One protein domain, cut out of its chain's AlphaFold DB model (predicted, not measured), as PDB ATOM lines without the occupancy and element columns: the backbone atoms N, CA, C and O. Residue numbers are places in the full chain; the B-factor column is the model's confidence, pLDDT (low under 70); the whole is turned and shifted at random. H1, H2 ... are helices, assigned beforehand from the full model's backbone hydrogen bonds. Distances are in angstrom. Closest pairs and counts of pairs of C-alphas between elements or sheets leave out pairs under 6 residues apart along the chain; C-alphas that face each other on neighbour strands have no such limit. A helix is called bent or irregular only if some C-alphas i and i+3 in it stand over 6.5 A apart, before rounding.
ATOM      1  N   SER A   2     153.940 133.306 104.258       85.25
ATOM      2  CA  SER A   2     154.938 132.227 104.451       85.25
ATOM      3  C   SER A   2     155.671 132.239 105.802       85.25
ATOM      4  O   SER A   2     156.416 131.305 106.073       85.25
ATOM      5  N   ASN A   3     155.472 133.262 106.646       92.62
ATOM      6  CA  ASN A   3     156.226 133.484 107.896       92.62
ATOM      7  C   ASN A   3     157.753 133.585 107.702       92.62
ATOM      8  O   ASN A   3     158.521 133.254 108.599       92.62
ATOM      9  N   ILE A   4     158.191 134.033 106.523       91.44
ATOM     10  CA  ILE A   4     159.601 134.259 106.193       91.44
ATOM     11  C   ILE A   4     159.794 135.757 105.962       91.44
ATOM     12  O   ILE A   4     159.060 136.352 105.170       91.44
ATOM     13  N   ILE A   5     160.777 136.356 106.636       92.62
ATOM     14  CA  ILE A   5     161.138 137.765 106.463       92.62
ATOM     15  C   ILE A   5     162.212 137.865 105.368       92.62
ATOM     16  O   ILE A   5     163.315 137.353 105.564       92.62
ATOM     17  N   PRO A   6     161.921 138.488 104.212       91.69
ATOM     18  CA  PRO A   6     162.913 138.679 103.162       91.69
ATOM     19  C   PRO A   6     163.900 139.802 103.508       91.69
ATOM     20  O   PRO A   6     163.628 140.682 104.332       91.69
ATOM     21  N   GLU A   7     165.039 139.817 102.818       91.75
ATOM     22  CA  GLU A   7     165.955 140.958 102.841       91.75
ATOM     23  C   GLU A   7     165.353 142.149 102.083       91.75
ATOM     24  O   GLU A   7     164.964 142.032 100.920       91.75
ATOM     25  N   MET A   8     165.277 143.312 102.736       91.88
ATOM     26  CA  MET A   8     164.723 144.542 102.158       91.88
ATOM     27  C   MET A   8     165.736 145.690 102.271       91.88
ATOM     28  O   MET A   8     165.584 146.561 103.129       91.88
ATOM     29  N   PRO A   9     166.783 145.721 101.426       84.50
ATOM     30  CA  PRO A   9     167.860 146.707 101.537       84.50
ATOM     31  C   PRO A   9     167.422 148.150 101.244       84.50
ATOM     32  O   PRO A   9     168.079 149.087 101.684       84.50
ATOM     33  N   THR A  10     166.321 148.356 100.514       85.44
ATOM     34  CA  THR A  10     165.848 149.687 100.087       85.44
ATOM     35  C   THR A  10     164.348 149.863 100.325       85.44
ATOM     36  O   THR A  10     163.619 148.892 100.540       85.44
ATOM     37  N   ASP A  11     163.862 151.108 100.303       80.62
ATOM     38  CA  ASP A  11     162.418 151.396 100.391       80.62
ATOM     39  C   ASP A  11     161.648 150.878  99.166       80.62
ATOM     40  O   ASP A  11     160.501 150.456  99.287       80.62
ATOM     41  N   ALA A  12     162.292 150.825  97.994       81.06
ATOM     42  CA  ALA A  12     161.667 150.385  96.745       81.06
ATOM     43  C   ALA A  12     161.145 148.939  96.812       81.06
ATOM     44  O   ALA A  12     160.097 148.628  96.247       81.06
ATOM     45  N   VAL A  13     161.851 148.067  97.539       85.12
ATOM     46  CA  VAL A  13     161.465 146.661  97.739       85.12
ATOM     47  C   VAL A  13     160.623 146.445  98.999       85.12
ATOM     48  O   VAL A  13     160.220 145.319  99.278       85.12
ATOM     49  N   THR A  14     160.331 147.502  99.764       89.56
ATOM     50  CA  THR A  14     159.502 147.395 100.968       89.56
ATOM     51  C   THR A  14     158.017 147.325 100.579       89.56
ATOM     52  O   THR A  14     157.486 148.236  99.922       89.56
ATOM     53  N   PRO A  15     157.302 146.244 100.937       91.56
ATOM     54  CA  PRO A  15     155.875 146.134 100.671       91.56
ATOM     55  C   PRO A  15     155.086 147.100 101.562       91.56
ATOM     56  O   PRO A  15     155.416 147.320 102.728       91.56
ATOM     57  N   TYR A  16     154.030 147.683 100.992       93.25
ATOM     58  CA  TYR A  16     153.130 148.570 101.731       93.25
ATOM     59  C   TYR A  16     152.028 147.765 102.435       93.25
ATOM     60  O   TYR A  16     151.838 147.902 103.640       93.25
ATOM     61  N   CYS A  17     151.363 146.865 101.703       93.50
ATOM     62  CA  CYS A  17     150.404 145.913 102.255       93.50
ATOM     63  C   CYS A  17     151.093 144.576 102.573       93.50
ATOM     64  O   CYS A  17     151.613 143.918 101.672       93.50
ATOM     65  N   ILE A  18     151.096 144.177 103.849       94.25
ATOM     66  CA  ILE A  18     151.707 142.916 104.327       94.25
ATOM     67  C   ILE A  18     150.717 142.006 105.062       94.25
ATOM     68  O   ILE A  18     151.117 141.038 105.686       94.25
ATOM     69  N   TRP A  19     149.427 142.328 105.052       93.44
ATOM     70  CA  TRP A  19     148.402 141.613 105.827       93.44
ATOM     71  C   TRP A  19     147.331 140.960 104.949       93.44
ATOM     72  O   TRP A  19     146.358 140.413 105.466       93.44
ATOM     73  N   TYR A  20     147.506 141.018 103.627       90.56
ATOM     74  CA  TYR A  20     146.610 140.448 102.628       90.56
ATOM     75  C   TYR A  20     147.400 139.533 101.673       90.56
ATOM     76  O   TYR A  20     148.542 139.866 101.348       90.56
ATOM     77  N   PRO A  21     146.839 138.407 101.178       87.88
ATOM     78  CA  PRO A  21     145.493 137.869 101.446       87.88
ATOM     79  C   PRO A  21     145.324 137.253 102.840       87.88
ATOM     80  O   PRO A  21     144.212 137.225 103.364       87.88
ATOM     81  N   ASP A  22     146.430 136.840 103.456       89.25
ATOM     82  CA  ASP A  22     146.469 136.243 104.790       89.25
ATOM     83  C   ASP A  22     147.491 136.958 105.668       89.25
ATOM     84  O   ASP A  22     148.481 137.499 105.175       89.25
ATOM     85  N   VAL A  23     147.300 136.873 106.982       94.12
ATOM     86  CA  VAL A  23     148.218 137.430 107.981       94.12
ATOM     87  C   VAL A  23     149.328 136.436 108.345       94.12
ATOM     88  O   VAL A  23     149.105 135.225 108.377       94.12
ATOM     89  N   ALA A  24     150.538 136.937 108.605       95.75
ATOM     90  CA  ALA A  24     151.626 136.158 109.199       95.75
ATOM     91  C   ALA A  24     151.418 135.962 110.714       95.75
ATOM     92  O   ALA A  24     150.550 136.594 111.318       95.75
ATOM     93  N   THR A  25     152.225 135.101 111.343       96.88
ATOM     94  CA  THR A  25     152.179 134.895 112.797       96.88
ATOM     95  C   THR A  25     152.612 136.143 113.560       96.88
ATOM     96  O   THR A  25     153.397 136.967 113.080       96.88
ATOM     97  N   LYS A  26     152.137 136.256 114.804       96.88
ATOM     98  CA  LYS A  26     152.501 137.344 115.716       96.88
ATOM     99  C   LYS A  26     154.019 137.458 115.891       96.88
ATOM    100  O   LYS A  26     154.557 138.560 115.895       96.88
ATOM    101  N   GLU A  27     154.710 136.331 116.025       97.44
ATOM    102  CA  GLU A  27     156.161 136.267 116.207       97.44
ATOM    103  C   GLU A  27     156.899 136.794 114.976       97.44
ATOM    104  O   GLU A  27     157.811 137.603 115.130       97.44
ATOM    105  N   THR A  28     156.438 136.437 113.771       97.50
ATOM    106  CA  THR A  28     157.001 136.947 112.510       97.50
ATOM    107  C   THR A  28     156.885 138.465 112.441       97.50
ATOM    108  O   THR A  28     157.845 139.159 112.125       97.50
ATOM    109  N   TYR A  29     155.716 139.018 112.769       97.69
ATOM    110  CA  TYR A  29     155.528 140.466 112.762       97.69
ATOM    111  C   TYR A  29     156.345 141.183 113.839       97.69
ATOM    112  O   TYR A  29     156.842 142.285 113.599       97.69
ATOM    113  N   ARG A  30     156.520 140.561 115.010       97.56
ATOM    114  CA  ARG A  30     157.397 141.086 116.059       97.56
ATOM    115  C   ARG A  30     158.840 141.165 115.567       97.56
ATOM    116  O   ARG A  30     159.448 142.227 115.676       97.56
ATOM    117  N   GLU A  31     159.357 140.088 114.986       97.06
ATOM    118  CA  GLU A  31     160.704 140.044 114.413       97.06
ATOM    119  C   GLU A  31     160.863 141.052 113.264       97.06
ATOM    120  O   GLU A  31     161.823 141.821 113.253       97.06
ATOM    121  N   LEU A  32     159.866 141.163 112.380       96.50
ATOM    122  CA  LEU A  32     159.842 142.141 111.289       96.50
ATOM    123  C   LEU A  32     159.953 143.581 111.807       96.50
ATOM    124  O   LEU A  32     160.739 144.370 111.289       96.50
ATOM    125  N   SER A  33     159.191 143.920 112.849       95.88
ATOM    126  CA  SER A  33     159.201 145.257 113.458       95.88
ATOM    127  C   SER A  33     160.516 145.598 114.173       95.88
ATOM    128  O   SER A  33     160.851 146.777 114.334       95.88
ATOM    129  N   TRP A  34     161.256 144.568 114.597       95.25
ATOM    130  CA  TRP A  34     162.561 144.689 115.237       95.25
ATOM    131  C   TRP A  34     163.679 144.838 114.201       95.25
ATOM    132  O   TRP A  34     164.476 145.768 114.307       95.25
ATOM    133  N   GLN A  35     163.694 143.985 113.171       95.00
ATOM    134  CA  GLN A  35     164.685 144.016 112.092       95.00
ATOM    135  C   GLN A  35     164.518 145.245 111.187       95.00
ATOM    136  O   GLN A  35     165.506 145.841 110.761       95.00
ATOM    137  N   TYR A  36     163.275 145.663 110.930       94.62
ATOM    138  CA  TYR A  36     162.949 146.826 110.107       94.62
ATOM    139  C   TYR A  36     162.031 147.796 110.869       94.62
ATOM    140  O   TYR A  36     160.826 147.839 110.612       94.62
ATOM    141  N   PRO A  37     162.575 148.645 111.767       92.44
ATOM    142  CA  PRO A  37     161.784 149.594 112.560       92.44
ATOM    143  C   PRO A  37     160.885 150.534 111.743       92.44
ATOM    144  O   PRO A  37     159.818 150.925 112.209       92.44
ATOM    145  N   ARG A  38     161.266 150.851 110.498       91.12
ATOM    146  CA  ARG A  38     160.442 151.637 109.561       91.12
ATOM    147  C   ARG A  38     159.115 150.964 109.184       91.12
ATOM    148  O   ARG A  38     158.201 151.642 108.738       91.12
ATOM    149  N   MET A  39     158.996 149.645 109.362       94.62
ATOM    150  CA  MET A  39     157.805 148.870 108.992       94.62
ATOM    151  C   MET A  39     156.783 148.716 110.127       94.62
ATOM    152  O   MET A  39     155.793 147.992 109.990       94.62
ATOM    153  N   ARG A  40     157.008 149.364 111.277       96.00
ATOM    154  CA  ARG A  40     156.151 149.212 112.462       96.00
ATOM    155  C   ARG A  40     154.691 149.593 112.202       96.00
ATOM    156  O   ARG A  40     153.814 148.969 112.784       96.00
ATOM    157  N   TYR A  41     154.412 150.545 111.311       97.31
ATOM    158  CA  TYR A  41     153.039 150.932 110.957       97.31
ATOM    159  C   TYR A  41     152.328 149.876 110.105       97.31
ATOM    160  O   TYR A  41     151.180 149.537 110.386       97.31
ATOM    161  N   GLN A  42     153.024 149.267 109.143       96.81
ATOM    162  CA  GLN A  42     152.513 148.125 108.379       96.81
ATOM    163  C   GLN A  42     152.219 146.942 109.309       96.81
ATOM    164  O   GLN A  42     151.181 146.292 109.183       96.81
ATOM    165  N   VAL A  43     153.104 146.691 110.280       97.75
ATOM    166  CA  VAL A  43     152.884 145.682 111.325       97.75
ATOM    167  C   VAL A  43     151.691 146.053 112.211       97.75
ATOM    168  O   VAL A  43     150.873 145.190 112.521       97.75
ATOM    169  N   GLY A  44     151.538 147.324 112.581       97.94
ATOM    170  CA  GLY A  44     150.396 147.817 113.352       97.94
ATOM    171  C   GLY A  44     149.066 147.588 112.641       97.94
ATOM    172  O   GLY A  44     148.123 147.077 113.246       97.94
ATOM    173  N   ARG A  45     149.008 147.867 111.336       97.31
ATOM    174  CA  ARG A  45     147.831 147.583 110.511       97.31
ATOM    175  C   ARG A  45     147.577 146.081 110.361       97.31
ATOM    176  O   ARG A  45     146.439 145.640 110.476       97.31
ATOM    177  N   ALA A  46     148.625 145.266 110.246       97.56
ATOM    178  CA  ALA A  46     148.481 143.812 110.306       97.56
ATOM    179  C   ALA A  46     147.935 143.320 111.659       97.56
ATOM    180  O   ALA A  46     147.144 142.379 111.696       97.56
ATOM    181  N   CYS A  47     148.304 143.966 112.770       98.25
ATOM    182  CA  CYS A  47     147.751 143.662 114.092       98.25
ATOM    183  C   CYS A  47     146.260 144.008 114.185       98.25
ATOM    184  O   CYS A  47     145.516 143.245 114.805       98.25
ATOM    185  N   ALA A  48     145.824 145.107 113.558       97.75
ATOM    186  CA  ALA A  48     144.409 145.469 113.447       97.75
ATOM    187  C   ALA A  48     143.598 144.361 112.766       97.75
ATOM    188  O   ALA A  48     142.579 143.943 113.311       97.75
ATOM    189  N   VAL A  49     144.120 143.812 111.666       96.75
ATOM    190  CA  VAL A  49     143.509 142.698 110.924       96.75
ATOM    191  C   VAL A  49     143.533 141.378 111.701       96.75
ATOM    192  O   VAL A  49     142.550 140.643 111.713       96.75
ATOM    193  N   ALA A  50     144.661 141.045 112.332       96.12
ATOM    194  CA  ALA A  50     144.881 139.739 112.958       96.12
ATOM    195  C   ALA A  50     144.394 139.637 114.417       96.12
ATOM    196  O   ALA A  50     144.425 138.551 114.997       96.12
ATOM    197  N   GLY A  51     144.005 140.751 115.047       96.62
ATOM    198  CA  GLY A  51     143.644 140.777 116.470       96.62
ATOM    199  C   GLY A  51     144.843 140.724 117.427       96.62
ATOM    200  O   GLY A  51     144.711 140.301 118.577       96.62
ATOM    201  N   TYR A  52     146.043 141.113 116.983       97.88
ATOM    202  CA  TYR A  52     147.281 140.988 117.769       97.88
ATOM    203  C   TYR A  52     147.504 142.152 118.747       97.88
ATOM    204  O   TYR A  52     148.553 142.792 118.744       97.88
ATOM    205  N   ASN A  53     146.544 142.380 119.643       97.50
ATOM    206  CA  ASN A  53     146.486 143.535 120.553       97.50
ATOM    207  C   ASN A  53     147.778 143.754 121.359       97.50
ATOM    208  O   ASN A  53     148.338 144.840 121.349       97.50
ATOM    209  N   LYS A  54     148.325 142.691 121.967       97.44
ATOM    210  CA  LYS A  54     149.583 142.790 122.731       97.44
ATOM    211  C   LYS A  54     150.768 143.246 121.873       97.44
ATOM    212  O   LYS A  54     151.612 143.979 122.360       97.44
ATOM    213  N   LEU A  55     150.852 142.779 120.621       97.81
ATOM    214  CA  LEU A  55     151.924 143.216 119.723       97.81
ATOM    215  C   LEU A  55     151.706 144.672 119.316       97.81
ATOM    216  O   LEU A  55     152.661 145.430 119.293       97.81
ATOM    217  N   PHE A  56     150.463 145.073 119.051       98.19
ATOM    218  CA  PHE A  56     150.138 146.466 118.760       98.19
ATOM    219  C   PHE A  56     150.616 147.418 119.872       98.19
ATOM    220  O   PHE A  56     151.271 148.416 119.571       98.19
ATOM    221  N   ASP A  57     150.390 147.066 121.142       97.56
ATOM    222  CA  ASP A  57     150.867 147.854 122.287       97.56
ATOM    223  C   ASP A  57     152.408 147.934 122.351       97.56
ATOM    224  O   ASP A  57     152.969 148.983 122.672       97.56
ATOM    225  N   GLU A  58     153.104 146.840 122.008       97.31
ATOM    226  CA  GLU A  58     154.575 146.767 121.959       97.31
ATOM    227  C   GLU A  58     155.178 147.719 120.900       97.31
ATOM    228  O   GLU A  58     156.299 148.198 121.079       97.31
ATOM    229  N   LEU A  59     154.455 148.028 119.815       96.75
ATOM    230  CA  LEU A  59     154.953 148.866 118.711       96.75
ATOM    231  C   LEU A  59     155.035 150.359 119.059       96.75
ATOM    232  O   LEU A  59     155.771 151.085 118.387       96.75
ATOM    233  N   GLN A  60     154.281 150.810 120.071       95.25
ATOM    234  CA  GLN A  60     154.235 152.205 120.536       95.25
ATOM    235  C   GLN A  60     153.994 153.220 119.401       95.25
ATOM    236  O   GLN A  60     154.669 154.244 119.298       95.25
ATOM    237  N   LEU A  61     153.033 152.920 118.523       96.88
ATOM    238  CA  LEU A  61     152.695 153.772 117.382       96.88
ATOM    239  C   LEU A  61     151.970 155.048 117.819       96.88
ATOM    240  O   LEU A  61     151.219 155.058 118.798       96.88
ATOM    241  N   LEU A  62     152.117 156.114 117.028       96.88
ATOM    242  CA  LEU A  62     151.171 157.231 117.097       96.88
ATOM    243  C   LEU A  62     149.755 156.735 116.747       96.88
ATOM    244  O   LEU A  62     149.628 155.817 115.933       96.88
ATOM    245  N   PRO A  63     148.695 157.341 117.317       96.94
ATOM    246  CA  PRO A  63     147.308 156.954 117.058       96.94
ATOM    247  C   PRO A  63     146.897 157.286 115.617       96.94
ATOM    248  O   PRO A  63     146.340 158.350 115.342       96.94
ATOM    249  N   ASP A  64     147.219 156.375 114.703       97.75
ATOM    250  CA  ASP A  64     147.004 156.506 113.266       97.75
ATOM    251  C   ASP A  64     145.580 156.106 112.860       97.75
ATOM    252  O   ASP A  64     145.092 155.030 113.210       97.75
ATOM    253  N   VAL A  65     144.909 156.973 112.101       96.44
ATOM    254  CA  VAL A  65     143.510 156.757 111.710       96.44
ATOM    255  C   VAL A  65     143.322 155.601 110.733       96.44
ATOM    256  O   VAL A  65     142.276 154.964 110.792       96.44
ATOM    257  N   SER A  66     144.311 155.270 109.896       96.06
ATOM    258  CA  SER A  66     144.177 154.154 108.951       96.06
ATOM    259  C   SER A  66     144.170 152.805 109.671       96.06
ATOM    260  O   SER A  66     143.401 151.912 109.322       96.06
ATOM    261  N   ILE A  67     144.952 152.675 110.748       97.69
ATOM    262  CA  ILE A  67     144.934 151.482 111.600       97.69
ATOM    263  C   ILE A  67     143.588 151.369 112.326       97.69
ATOM    264  O   ILE A  67     143.070 150.263 112.476       97.69
ATOM    265  N   ALA A  68     142.998 152.490 112.754       97.31
ATOM    266  CA  ALA A  68     141.670 152.486 113.365       97.31
ATOM    267  C   ALA A  68     140.564 152.094 112.371       97.31
ATOM    268  O   ALA A  68     139.705 151.293 112.734       97.31
ATOM    269  N   GLU A  69     140.598 152.607 111.135       96.19
ATOM    270  CA  GLU A  69     139.654 152.217 110.075       96.19
ATOM    271  C   GLU A  69     139.782 150.720 109.740       96.19
ATOM    272  O   GLU A  69     138.777 150.017 109.652       96.19
ATOM    273  N   GLU A  70     141.008 150.195 109.644       96.25
ATOM    274  CA  GLU A  70     141.259 148.762 109.438       96.25
ATOM    275  C   GLU A  70     140.769 147.909 110.621       96.25
ATOM    276  O   GLU A  70     140.180 146.843 110.434       96.25
ATOM    277  N   ALA A  71     140.991 148.369 111.855       96.81
ATOM    278  CA  ALA A  71     140.525 147.680 113.055       96.81
ATOM    279  C   ALA A  71     138.992 147.622 113.105       96.81
ATOM    280  O   ALA A  71     138.433 146.603 113.503       96.81
ATOM    281  N   GLU A  72     138.315 148.689 112.678       94.19
ATOM    282  CA  GLU A  72     136.857 148.738 112.587       94.19
ATOM    283  C   GLU A  72     136.309 147.744 111.551       94.19
ATOM    284  O   GLU A  72     135.379 147.004 111.866       94.19
ATOM    285  N   ASP A  73     136.936 147.647 110.376       92.88
ATOM    286  CA  ASP A  73     136.574 146.673 109.332       92.88
ATOM    287  C   ASP A  73     136.707 145.212 109.808       92.88
ATOM    288  O   ASP A  73     135.894 144.355 109.468       92.88
ATOM    289  N   ASN A  74     137.697 144.931 110.661       93.50
ATOM    290  CA  ASN A  74     137.989 143.585 111.166       93.50
ATOM    291  C   ASN A  74     137.382 143.301 112.559       93.50
ATOM    292  O   ASN A  74     137.764 142.327 113.210       93.50
ATOM    293  N   ASN A  75     136.433 144.120 113.035       94.75
ATOM    294  CA  ASN A  75     135.792 143.998 114.358       94.75
ATOM    295  C   ASN A  75     136.773 143.983 115.553       94.75
ATOM    296  O   ASN A  75     136.487 143.414 116.611       94.75
ATOM    297  N   ASN A  76     137.932 144.630 115.422       95.62
ATOM    298  CA  ASN A  76     138.913 144.768 116.491       95.62
ATOM    299  C   ASN A  76     138.673 146.052 117.302       95.62
ATOM    300  O   ASN A  76     139.363 147.063 117.149       95.62
ATOM    301  N   ALA A  77     137.692 145.992 118.207       96.06
ATOM    302  CA  ALA A  77     137.321 147.122 119.060       96.06
ATOM    303  C   ALA A  77     138.482 147.625 119.935       96.06
ATOM    304  O   ALA A  77     138.603 148.824 120.153       96.06
ATOM    305  N   TYR A  78     139.378 146.737 120.384       97.88
ATOM    306  CA  TYR A  78     140.488 147.117 121.261       97.88
ATOM    307  C   TYR A  78     141.427 148.132 120.598       97.88
ATOM    308  O   TYR A  78     141.667 149.204 121.149       97.88
ATOM    309  N   ILE A  79     141.941 147.808 119.404       97.75
ATOM    310  CA  ILE A  79     142.882 148.683 118.686       97.75
ATOM    311  C   ILE A  79     142.177 149.960 118.226       97.75
ATOM    312  O   ILE A  79     142.723 151.056 118.370       97.75
ATOM    313  N   ARG A  80     140.941 149.832 117.734       96.50
ATOM    314  CA  ARG A  80     140.108 150.972 117.349       96.50
ATOM    315  C   ARG A  80     139.947 151.959 118.507       96.50
ATOM    316  O   ARG A  80     140.287 153.131 118.362       96.50
ATOM    317  N   ASP A  81     139.484 151.496 119.665       96.75
ATOM    318  CA  ASP A  81     139.199 152.355 120.816       96.75
ATOM    319  C   ASP A  81     140.486 152.929 121.426       96.75
ATOM    320  O   ASP A  81     140.513 154.090 121.851       96.75
ATOM    321  N   ALA A  82     141.590 152.171 121.400       96.94
ATOM    322  CA  ALA A  82     142.907 152.648 121.820       96.94
ATOM    323  C   ALA A  82     143.390 153.859 121.000       96.94
ATOM    324  O   ALA A  82     144.086 154.722 121.542       96.94
ATOM    325  N   ILE A  83     143.003 153.946 119.723       97.06
ATOM    326  CA  ILE A  83     143.328 155.061 118.825       97.06
ATOM    327  C   ILE A  83     142.281 156.180 118.926       97.06
ATOM    328  O   ILE A  83     142.645 157.344 119.103       97.06
ATOM    329  N   ILE A  84     140.985 155.855 118.835       95.44
ATOM    330  CA  ILE A  84     139.889 156.844 118.803       95.44
ATOM    331  C   ILE A  84     139.789 157.631 120.115       95.44
ATOM    332  O   ILE A  84     139.497 158.825 120.085       95.44
ATOM    333  N   SER A  85     140.077 157.002 121.259       95.19
ATOM    334  CA  SER A  85     140.044 157.667 122.572       95.19
ATOM    335  C   SER A  85     141.139 158.723 122.765       95.19
ATOM    336  O   SER A  85     141.099 159.482 123.738       95.19
ATOM    337  N   LYS A  86     142.133 158.801 121.868       95.62
ATOM    338  CA  LYS A  86     143.204 159.793 121.968       95.62
ATOM    339  C   LYS A  86     142.708 161.182 121.547       95.62
ATOM    340  O   LYS A  86     142.023 161.317 120.535       95.62
ATOM    341  N   PRO A  87     143.111 162.248 122.267       93.44
ATOM    342  CA  PRO A  87     142.683 163.613 121.953       93.44
ATOM    343  C   PRO A  87     143.215 164.097 120.596       93.44
ATOM    344  O   PRO A  87     142.541 164.849 119.889       93.44
ATOM    345  N   VAL A  88     144.414 163.641 120.223       95.75
ATOM    346  CA  VAL A  88     145.064 163.936 118.946       95.75
ATOM    347  C   VAL A  88     145.324 162.623 118.224       95.75
ATOM    348  O   VAL A  88     145.894 161.699 118.801       95.75
ATOM    349  N   ARG A  89     144.901 162.569 116.960       96.38
ATOM    350  CA  ARG A  89     145.057 161.438 116.041       96.38
ATOM    351  C   ARG A  89     145.816 161.892 114.803       96.38
ATOM    352  O   ARG A  89     145.771 163.078 114.456       96.38
ATOM    353  N   TYR A  90     146.499 160.960 114.157       97.31
ATOM    354  CA  TYR A  90     147.429 161.247 113.073       97.31
ATOM    355  C   TYR A  90     147.032 160.523 111.789       97.31
ATOM    356  O   TYR A  90     146.439 159.450 111.836       97.31
ATOM    357  N   ALA A  91     147.355 161.121 110.645       95.19
ATOM    358  CA  ALA A  91     147.398 160.438 109.356       95.19
ATOM    359  C   ALA A  91     148.873 160.225 108.997       95.19
ATOM    360  O   ALA A  91     149.494 161.092 108.383       95.19
ATOM    361  N   VAL A  92     149.433 159.120 109.487       96.56
ATOM    362  CA  VAL A  92     150.812 158.675 109.251       96.56
ATOM    363  C   VAL A  92     150.870 157.875 107.952       96.56
ATOM    364  O   VAL A  92     151.740 158.113 107.119       96.56
ATOM    365  N   MET A  93     149.939 156.937 107.769       95.69
ATOM    366  CA  MET A  93     149.830 156.139 106.546       95.69
ATOM    367  C   MET A  93     148.932 156.833 105.511       95.69
ATOM    368  O   MET A  93     147.911 157.429 105.862       95.69
ATOM    369  N   ASN A  94     149.297 156.738 104.231       93.88
ATOM    370  CA  ASN A  94     148.505 157.240 103.108       93.88
ATOM    371  C   ASN A  94     148.392 156.175 102.009       93.88
ATOM    372  O   ASN A  94     149.358 155.894 101.299       93.88
ATOM    373  N   ASP A  95     147.195 155.614 101.851       93.19
ATOM    374  CA  ASP A  95     146.926 154.516 100.918       93.19
ATOM    375  C   ASP A  95     146.869 154.955  99.452       93.19
ATOM    376  O   ASP A  95     147.148 154.139  98.572       93.19
ATOM    377  N   TYR A  96     146.579 156.231  99.182       88.56
ATOM    378  CA  TYR A  96     146.584 156.780  97.821       88.56
ATOM    379  C   TYR A  96     147.997 156.798  97.233       88.56
ATOM    380  O   TYR A  96     148.212 156.445  96.077       88.56
ATOM    381  N   THR A  97     148.986 157.182  98.043       89.62
ATOM    382  CA  THR A  97     150.388 157.325  97.618       89.62
ATOM    383  C   THR A  97     151.279 156.177  98.083       89.62
ATOM    384  O   THR A  97     152.411 156.052  97.616       89.62
ATOM    385  N   ARG A  98     150.773 155.305  98.966       91.56
ATOM    386  CA  ARG A  98     151.497 154.189  99.601       91.56
ATOM    387  C   ARG A  98     152.705 154.661 100.407       91.56
ATOM    388  O   ARG A  98     153.766 154.036 100.379       91.56
ATOM    389  N   THR A  99     152.542 155.778 101.110       92.00
ATOM    390  CA  THR A  99     153.599 156.413 101.907       92.00
ATOM    391  C   THR A  99     153.308 156.329 103.399       92.00
ATOM    392  O   THR A  99     152.152 156.237 103.813       92.00
ATOM    393  N   ILE A 100     154.365 156.391 104.209       93.75
ATOM    394  CA  ILE A 100     154.294 156.446 105.672       93.75
ATOM    395  C   ILE A 100     155.167 157.612 106.122       93.75
ATOM    396  O   ILE A 100     156.382 157.563 105.948       93.75
ATOM    397  N   ASP A 101     154.550 158.661 106.660       92.88
ATOM    398  CA  ASP A 101     155.243 159.873 107.109       92.88
ATOM    399  C   ASP A 101     155.346 159.893 108.637       92.88
ATOM    400  O   ASP A 101     154.410 160.272 109.343       92.88
ATOM    401  N   ILE A 102     156.489 159.429 109.144       90.31
ATOM    402  CA  ILE A 102     156.777 159.340 110.583       90.31
ATOM    403  C   ILE A 102     157.327 160.669 111.119       90.31
ATOM    404  O   ILE A 102     157.110 160.995 112.286       90.31
ATOM    405  N   ASP A 103     158.011 161.445 110.278       90.25
ATOM    406  CA  ASP A 103     158.717 162.656 110.697       90.25
ATOM    407  C   ASP A 103     157.767 163.850 110.831       90.25
ATOM    408  O   ASP A 103     157.930 164.683 111.729       90.25
ATOM    409  N   LYS A 104     156.770 163.955 109.941       92.19
ATOM    410  CA  LYS A 104     155.805 165.063 109.907       92.19
ATOM    411  C   LYS A 104     154.363 164.569 109.729       92.19
ATOM    412  O   LYS A 104     153.650 165.039 108.839       92.19
ATOM    413  N   PRO A 105     153.876 163.678 110.612       93.69
ATOM    414  CA  PRO A 105     152.535 163.138 110.490       93.69
ATOM    415  C   PRO A 105     151.488 164.242 110.667       93.69
ATOM    416  O   PRO A 105     151.564 165.074 111.578       93.69
ATOM    417  N   ARG A 106     150.448 164.224 109.830       93.56
ATOM    418  CA  ARG A 106     149.365 165.210 109.915       93.56
ATOM    419  C   ARG A 106     148.513 164.957 111.159       93.56
ATOM    420  O   ARG A 106     147.758 163.986 111.205       93.56
ATOM    421  N   ALA A 107     148.609 165.848 112.143       94.62
ATOM    422  CA  ALA A 107     147.787 165.828 113.351       94.62
ATOM    423  C   ALA A 107     146.333 166.268 113.083       94.62
ATOM    424  O   ALA A 107     146.036 166.942 112.097       94.62
ATOM    425  N   GLY A 108     145.419 165.900 113.984       93.06
ATOM    426  CA  GLY A 108     143.998 166.259 113.888       93.06
ATOM    427  C   GLY A 108     143.206 165.407 112.891       93.06
ATOM    428  O   GLY A 108     142.097 165.781 112.509       93.06
ATOM    429  N   ALA A 109     143.754 164.263 112.477       93.44
ATOM    430  CA  ALA A 109     143.084 163.341 111.573       93.44
ATOM    431  C   ALA A 109     141.817 162.738 112.210       93.44
ATOM    432  O   ALA A 109     141.696 162.629 113.432       93.44
ATOM    433  N   CYS A 110     140.858 162.370 111.366       92.94
ATOM    434  CA  CYS A 110     139.595 161.739 111.750       92.94
ATOM    435  C   CYS A 110     139.337 160.556 110.813       92.94
ATOM    436  O   CYS A 110     139.955 160.490 109.747       92.94
ATOM    437  N   LEU A 111     138.418 159.667 111.183       92.88
ATOM    438  CA  LEU A 111     137.976 158.591 110.298       92.88
ATOM    439  C   LEU A 111     137.208 159.214 109.127       92.88
ATOM    440  O   LEU A 111     136.199 159.898 109.321       92.88
ATOM    441  N   LYS A 112     137.732 159.055 107.917       89.94
ATOM    442  CA  LYS A 112     137.233 159.681 106.688       89.94
ATOM    443  C   LYS A 112     136.937 158.676 105.578       89.94
ATOM    444  O   LYS A 112     136.494 159.109 104.517       89.94
ATOM    445  N   GLY A 113     137.163 157.379 105.781       87.94
ATOM    446  CA  GLY A 113     137.040 156.373 104.721       87.94
ATOM    447  C   GLY A 113     138.107 156.550 103.635       87.94
ATOM    448  O   GLY A 113     137.836 156.355 102.448       87.94
ATOM    449  N   ASP A 114     139.298 156.994 104.044       89.88
ATOM    450  CA  ASP A 114     140.471 157.218 103.185       89.88
ATOM    451  C   ASP A 114     141.468 156.046 103.242       89.88
ATOM    452  O   ASP A 114     142.581 156.152 102.731       89.88
ATOM    453  N   THR A 115     141.053 154.923 103.832       91.62
ATOM    454  CA  THR A 115     141.850 153.703 103.981       91.62
ATOM    455  C   THR A 115     141.291 152.570 103.124       91.62
ATOM    456  O   THR A 115     140.093 152.280 103.144       91.62
ATOM    457  N   ALA A 116     142.173 151.875 102.409       90.19
ATOM    458  CA  ALA A 116     141.876 150.644 101.689       90.19
ATOM    459  C   ALA A 116     141.814 149.454 102.662       90.19
ATOM    460  O   ALA A 116     142.760 148.675 102.781       90.19
ATOM    461  N   VAL A 117     140.717 149.337 103.409       90.44
ATOM    462  CA  VAL A 117     140.528 148.271 104.410       90.44
ATOM    463  C   VAL A 117     140.429 146.882 103.775       90.44
ATOM    464  O   VAL A 117     140.085 146.760 102.596       90.44
ATOM    465  N   ARG A 118     140.705 145.816 104.532       89.00
ATOM    466  CA  ARG A 118     140.731 144.428 104.045       89.00
ATOM    467  C   ARG A 118     139.500 144.045 103.228       89.00
ATOM    468  O   ARG A 118     139.670 143.489 102.143       89.00
ATOM    469  N   SER A 119     138.290 144.362 103.691       84.00
ATOM    470  CA  SER A 119     137.052 144.043 102.967       84.00
ATOM    471  C   SER A 119     136.966 144.729 101.597       84.00
ATOM    472  O   SER A 119     136.383 144.185 100.659       84.00
ATOM    473  N   SER A 120     137.596 145.899 101.433       79.69
ATOM    474  CA  SER A 120     137.671 146.595 100.142       79.69
ATOM    475  C   SER A 120     138.594 145.880  99.151       79.69
ATOM    476  O   SER A 120     138.288 145.841  97.964       79.69
ATOM    477  N   LEU A 121     139.649 145.216  99.639       79.75
ATOM    478  CA  LEU A 121     140.587 144.427  98.826       79.75
ATOM    479  C   LEU A 121     139.989 143.099  98.338       79.75
ATOM    480  O   LEU A 121     140.523 142.436  97.441       79.75
ATOM    481  N   GLU A 122     138.897 142.659  98.963       72.19
ATOM    482  CA  GLU A 122     138.141 141.481  98.547       72.19
ATOM    483  C   GLU A 122     137.197 141.764  97.374       72.19
ATOM    484  O   GLU A 122     136.857 140.822  96.657       72.19
ATOM    485  N   LYS A 123     136.835 143.030  97.124       61.34
ATOM    486  CA  LYS A 123     136.015 143.452  95.978       61.34
ATOM    487  C   LYS A 123     136.883 143.509  94.722       61.34
ATOM    488  O   LYS A 123     137.923 144.159  94.710       61.34
ATOM    489  N   LYS A 124     136.512 142.772  93.672       53.69
ATOM    490  CA  LYS A 124     137.375 142.554  92.490       53.69
ATOM    491  C   LYS A 124     136.566 142.739  91.217       53.69
ATOM    492  O   LYS A 124     135.357 142.571  91.246       53.69
ATOM    493  N   ARG A 125     137.240 143.114  90.128       48.31
ATOM    494  CA  ARG A 125     136.622 143.526  88.858       48.31
ATOM    495  C   ARG A 125     135.791 142.411  88.190       48.31
ATOM    496  O   ARG A 125     136.168 141.240  88.296       48.31
ATOM    497  N   PRO A 126     134.756 142.772  87.408       44.50
ATOM    498  CA  PRO A 126     134.237 141.940  86.344       44.50
ATOM    499  C   PRO A 126     135.239 141.884  85.207       44.50
ATOM    500  O   PRO A 126     135.930 142.860  84.924       44.50
ATOM    501  N   HIS A 127     135.242 140.772  84.493       39.75
ATOM    502  CA  HIS A 127     135.768 140.748  83.138       39.75
ATOM    503  C   HIS A 127     134.594 140.995  82.183       39.75
ATOM    504  O   HIS A 127     133.627 140.230  82.201       39.75
ATOM    505  N   GLY A 128     134.637 142.076  81.404       40.81
ATOM    506  CA  GLY A 128     133.571 142.449  80.474       40.81
ATOM    507  C   GLY A 128     134.064 143.429  79.412       40.81
ATOM    508  O   GLY A 128     134.266 144.593  79.723       40.81
ATOM    509  N   HIS A 129     134.197 142.903  78.188       37.62
ATOM    510  CA  HIS A 129     134.540 143.539  76.907       37.62
ATOM    511  C   HIS A 129     135.990 143.999  76.683       37.62
ATOM    512  O   HIS A 129     136.251 145.124  76.283       37.62
ATOM    513  N   ASP A 130     136.928 143.049  76.773       41.50
ATOM    514  CA  ASP A 130     138.197 143.115  76.032       41.50
ATOM    515  C   ASP A 130     137.925 142.997  74.512       41.50
ATOM    516  O   ASP A 130     138.151 141.945  73.908       41.50
ATOM    517  N   THR A 131     137.383 144.042  73.886       43.91
ATOM    518  CA  THR A 131     137.374 144.161  72.415       43.91
ATOM    519  C   THR A 131     138.281 145.265  71.891       43.91
ATOM    520  O   THR A 131     138.566 145.264  70.700       43.91
ATOM    521  N   GLU A 132     138.826 146.131  72.748       45.34
ATOM    522  CA  GLU A 132     139.785 147.153  72.327       45.34
ATOM    523  C   GLU A 132     140.924 147.279  73.348       45.34
ATOM    524  O   GLU A 132     140.692 147.418  74.550       45.34
ATOM    525  N   GLU A 133     142.176 147.265  72.874       43.16
ATOM    526  CA  GLU A 133     143.386 147.522  73.683       43.16
ATOM    527  C   GLU A 133     143.305 148.838  74.490       43.16
ATOM    528  O   GLU A 133     144.005 149.003  75.492       43.16
ATOM    529  N   CYS A 134     142.410 149.751  74.102       38.28
ATOM    530  CA  CYS A 134     142.149 151.037  74.743       38.28
ATOM    531  C   CYS A 134     141.525 150.945  76.153       38.28
ATOM    532  O   CYS A 134     141.749 151.842  76.972       38.28
ATOM    533  N   ASP A 135     140.799 149.872  76.492       39.16
ATOM    534  CA  ASP A 135     140.093 149.769  77.784       39.16
ATOM    535  C   ASP A 135     140.993 149.354  78.960       39.16
ATOM    536  O   ASP A 135     140.703 149.673  80.121       39.16
ATOM    537  N   PHE A 136     142.152 148.746  78.680       36.94
ATOM    538  CA  PHE A 136     143.167 148.451  79.700       36.94
ATOM    539  C   PHE A 136     143.727 149.720  80.362       36.94
ATOM    540  O   PHE A 136     144.144 149.672  81.522       36.94
ATOM    541  N   LEU A 137     143.720 150.854  79.649       37.53
ATOM    542  CA  LEU A 137     144.209 152.141  80.149       37.53
ATOM    543  C   LEU A 137     143.116 152.950  80.863       37.53
ATOM    544  O   LEU A 137     143.406 153.564  81.888       37.53
ATOM    545  N   ARG A 138     141.862 152.908  80.389       37.44
ATOM    546  CA  ARG A 138     140.744 153.682  80.969       37.44
ATOM    547  C   ARG A 138     140.247 153.155  82.313       37.44
ATOM    548  O   ARG A 138     139.925 153.944  83.191       37.44
ATOM    549  N   TYR A 139     140.247 151.839  82.521       38.38
ATOM    550  CA  TYR A 139     139.791 151.233  83.781       38.38
ATOM    551  C   TYR A 139     140.934 150.973  84.780       38.38
ATOM    552  O   TYR A 139     140.787 150.220  85.744       38.38
ATOM    553  N   SER A 140     142.115 151.561  84.566       38.38
ATOM    554  CA  SER A 140     143.329 151.329  85.363       38.38
ATOM    555  C   SER A 140     143.329 151.966  86.768       38.38
ATOM    556  O   SER A 140     144.233 151.658  87.544       38.38
ATOM    557  N   SER A 141     142.376 152.822  87.141       50.22
ATOM    558  CA  SER A 141     142.530 153.734  88.291       50.22
ATOM    559  C   SER A 141     141.505 153.526  89.413       50.22
ATOM    560  O   SER A 141     140.799 154.446  89.813       50.22
ATOM    561  N   HIS A 142     141.443 152.330  90.016       59.19
ATOM    562  CA  HIS A 142     140.901 152.313  91.380       59.19
ATOM    563  C   HIS A 142     141.852 153.154  92.244       59.19
ATOM    564  O   HIS A 142     143.056 152.895  92.257       59.19
ATOM    565  N   TYR A 143     141.326 154.166  92.939       72.06
ATOM    566  CA  TYR A 143     142.117 155.179  93.656       72.06
ATOM    567  C   TYR A 143     143.037 154.601  94.751       72.06
ATOM    568  O   TYR A 143     143.941 155.278  95.234       72.06
ATOM    569  N   PHE A 144     142.840 153.334  95.122       76.25
ATOM    570  CA  PHE A 144     143.767 152.557  95.941       76.25
ATOM    571  C   PHE A 144     144.404 151.430  95.128       76.25
ATOM    572  O   PHE A 144     143.672 150.660  94.524       76.25
ATOM    573  N   ASP A 145     145.733 151.273  95.206       81.00
ATOM    574  CA  ASP A 145     146.508 150.114  94.708       81.00
ATOM    575  C   ASP A 145     147.550 149.674  95.752       81.00
ATOM    576  O   ASP A 145     148.758 149.586  95.502       81.00
ATOM    577  N   ILE A 146     147.090 149.436  96.984       86.19
ATOM    578  CA  ILE A 146     147.985 149.087  98.098       86.19
ATOM    579  C   ILE A 146     148.628 147.699  97.944       86.19
ATOM    580  O   ILE A 146     149.681 147.449  98.534       86.19
ATOM    581  N   GLN A 147     148.031 146.827  97.118       84.88
ATOM    582  CA  GLN A 147     148.560 145.509  96.742       84.88
ATOM    583  C   GLN A 147     149.709 145.599  95.725       84.88
ATOM    584  O   GLN A 147     150.495 144.659  95.626       84.88
ATOM    585  N   LYS A 148     149.853 146.738  95.025       81.06
ATOM    586  CA  LYS A 148     150.845 146.960  93.958       81.06
ATOM    587  C   LYS A 148     150.710 145.967  92.791       81.06
ATOM    588  O   LYS A 148     151.682 145.722  92.081       81.06
ATOM    589  N   ASP A 149     149.525 145.391  92.602       73.94
ATOM    590  CA  ASP A 149     149.217 144.393  91.572       73.94
ATOM    591  C   ASP A 149     148.272 144.938  90.489       73.94
ATOM    592  O   ASP A 149     147.868 144.191  89.597       73.94
ATOM    593  N   ARG A 150     147.909 146.232  90.563       67.12
ATOM    594  CA  ARG A 150     146.955 146.901  89.662       67.12
ATOM    595  C   ARG A 150     145.601 146.188  89.572       67.12
ATOM    596  O   ARG A 150     144.883 146.356  88.589       67.12
ATOM    597  N   HIS A 151     145.230 145.412  90.593       61.78
ATOM    598  CA  HIS A 151     144.005 144.612  90.626       61.78
ATOM    599  C   HIS A 151     143.910 143.558  89.496       61.78
ATOM    600  O   HIS A 151     142.806 143.184  89.093       61.78
ATOM    601  N   ILE A 152     145.040 143.057  88.974       58.31
ATOM    602  CA  ILE A 152     145.081 142.048  87.895       58.31
ATOM    603  C   ILE A 152     144.533 140.699  88.401       58.31
ATOM    604  O   ILE A 152     145.084 140.127  89.343       58.31
ATOM    605  N   ARG A 153     143.462 140.146  87.789       52.31
ATOM    606  CA  ARG A 153     142.860 138.852  88.205       52.31
ATOM    607  C   ARG A 153     142.305 137.946  87.090       52.31
ATOM    608  O   ARG A 153     142.018 138.433  86.003       52.31
ATOM    609  N   PRO A 154     142.121 136.628  87.372       42.28
ATOM    610  CA  PRO A 154     141.599 135.635  86.421       42.28
ATOM    611  C   PRO A 154     140.098 135.788  86.089       42.28
ATOM    612  O   PRO A 154     139.297 136.132  86.957       42.28
ATOM    613  N   LYS A 155     139.745 135.414  84.849       39.25
ATOM    614  CA  LYS A 155     138.506 135.599  84.048       39.25
ATOM    615  C   LYS A 155     137.089 135.471  84.673       39.25
ATOM    616  O   LYS A 155     136.129 135.604  83.918       39.25
ATOM    617  N   HIS A 156     136.875 135.178  85.959       34.38
ATOM    618  CA  HIS A 156     135.578 134.623  86.434       34.38
ATOM    619  C   HIS A 156     134.894 135.331  87.616       34.38
ATOM    620  O   HIS A 156     134.196 134.680  88.392       34.38
ATOM    621  N   TRP A 157     135.061 136.642  87.784       37.84
ATOM    622  CA  TRP A 157     134.439 137.386  88.893       37.84
ATOM    623  C   TRP A 157     133.560 138.526  88.362       37.84
ATOM    624  O   TRP A 157     133.676 138.864  87.190       37.84
ATOM    625  N   ARG A 158     132.595 139.014  89.158       35.03
ATOM    626  CA  ARG A 158     131.574 140.022  88.782       35.03
ATOM    627  C   ARG A 158     131.993 141.450  89.172       35.03
ATOM    628  O   ARG A 158     132.902 141.614  89.968       35.03
ATOM    629  N   GLY A 159     131.283 142.433  88.602       37.41
ATOM    630  CA  GLY A 159     131.301 143.888  88.842       37.41
ATOM    631  C   GLY A 159     131.711 144.341  90.232       37.41
ATOM    632  O   GLY A 159     131.223 143.709  91.167       37.41
ATOM    633  N   PRO A 160     132.428 145.473  90.433       39.41
ATOM    634  CA  PRO A 160     132.083 146.261  91.604       39.41
ATOM    635  C   PRO A 160     130.592 146.599  91.469       39.41
ATOM    636  O   PRO A 160     130.167 147.274  90.536       39.41
ATOM    637  N   GLU A 161     129.775 146.023  92.345       46.06
ATOM    638  CA  GLU A 161     128.389 146.446  92.501       46.06
ATOM    639  C   GLU A 161     128.407 147.926  92.891       46.06
ATOM    640  O   GLU A 161     129.232 148.333  93.716       46.06
ATOM    641  N   TYR A 162     127.528 148.727  92.277       50.66
ATOM    642  CA  TYR A 162     127.343 150.136  92.619       50.66
ATOM    643  C   TYR A 162     127.395 150.329  94.135       50.66
ATOM    644  O   TYR A 162     126.789 149.558  94.887       50.66
TER     645      TYR A 162
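AT A GLANCE: This is residues 2 to 162 of the 481 residues of an uncharacterized protein of Colletotrichum gloeosporioides (strain Cg-14) (UniProt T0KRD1). With little regular structure, helices H1 to H5 cluster at one end. Loops with short H6 and H7 run to the other, where residues 129 to 138 stick out. The printed part is all helix and compact, 161 residues with seven named helices holding 57 and no named strand, radius of gyration of the C-alphas 16.9 A, spans 52 by 35 by 29 A.

IN THESE COORDINATES: H1, residues 26 to 35, begins at C-alpha (152.501, 137.344, 115.716); H2, 37 to 50, is irregular, C-alphas 38 and 41 being 7.6 A apart. H3 is 53 to 59, H4 65 to 73, H5 77 to 84, H6 118 to 122, and H7 135 to 138, ending at (140.744, 153.682, 80.969).

HOW THE PARTS SIT: H2 touches H4 with residues 44 to 49 alone, the closest C-alphas, Ala 48 and Ala 71, 4.5 A apart. In H2, 8 of 10 O i to N i+4 pairs are within hydrogen-bond range.

THE WHOLE: The printed part has no cut; links H5 to H6 and H6 to H7 are long. pLDDT is under 70 in residues 123 to 142 and 150 to 162.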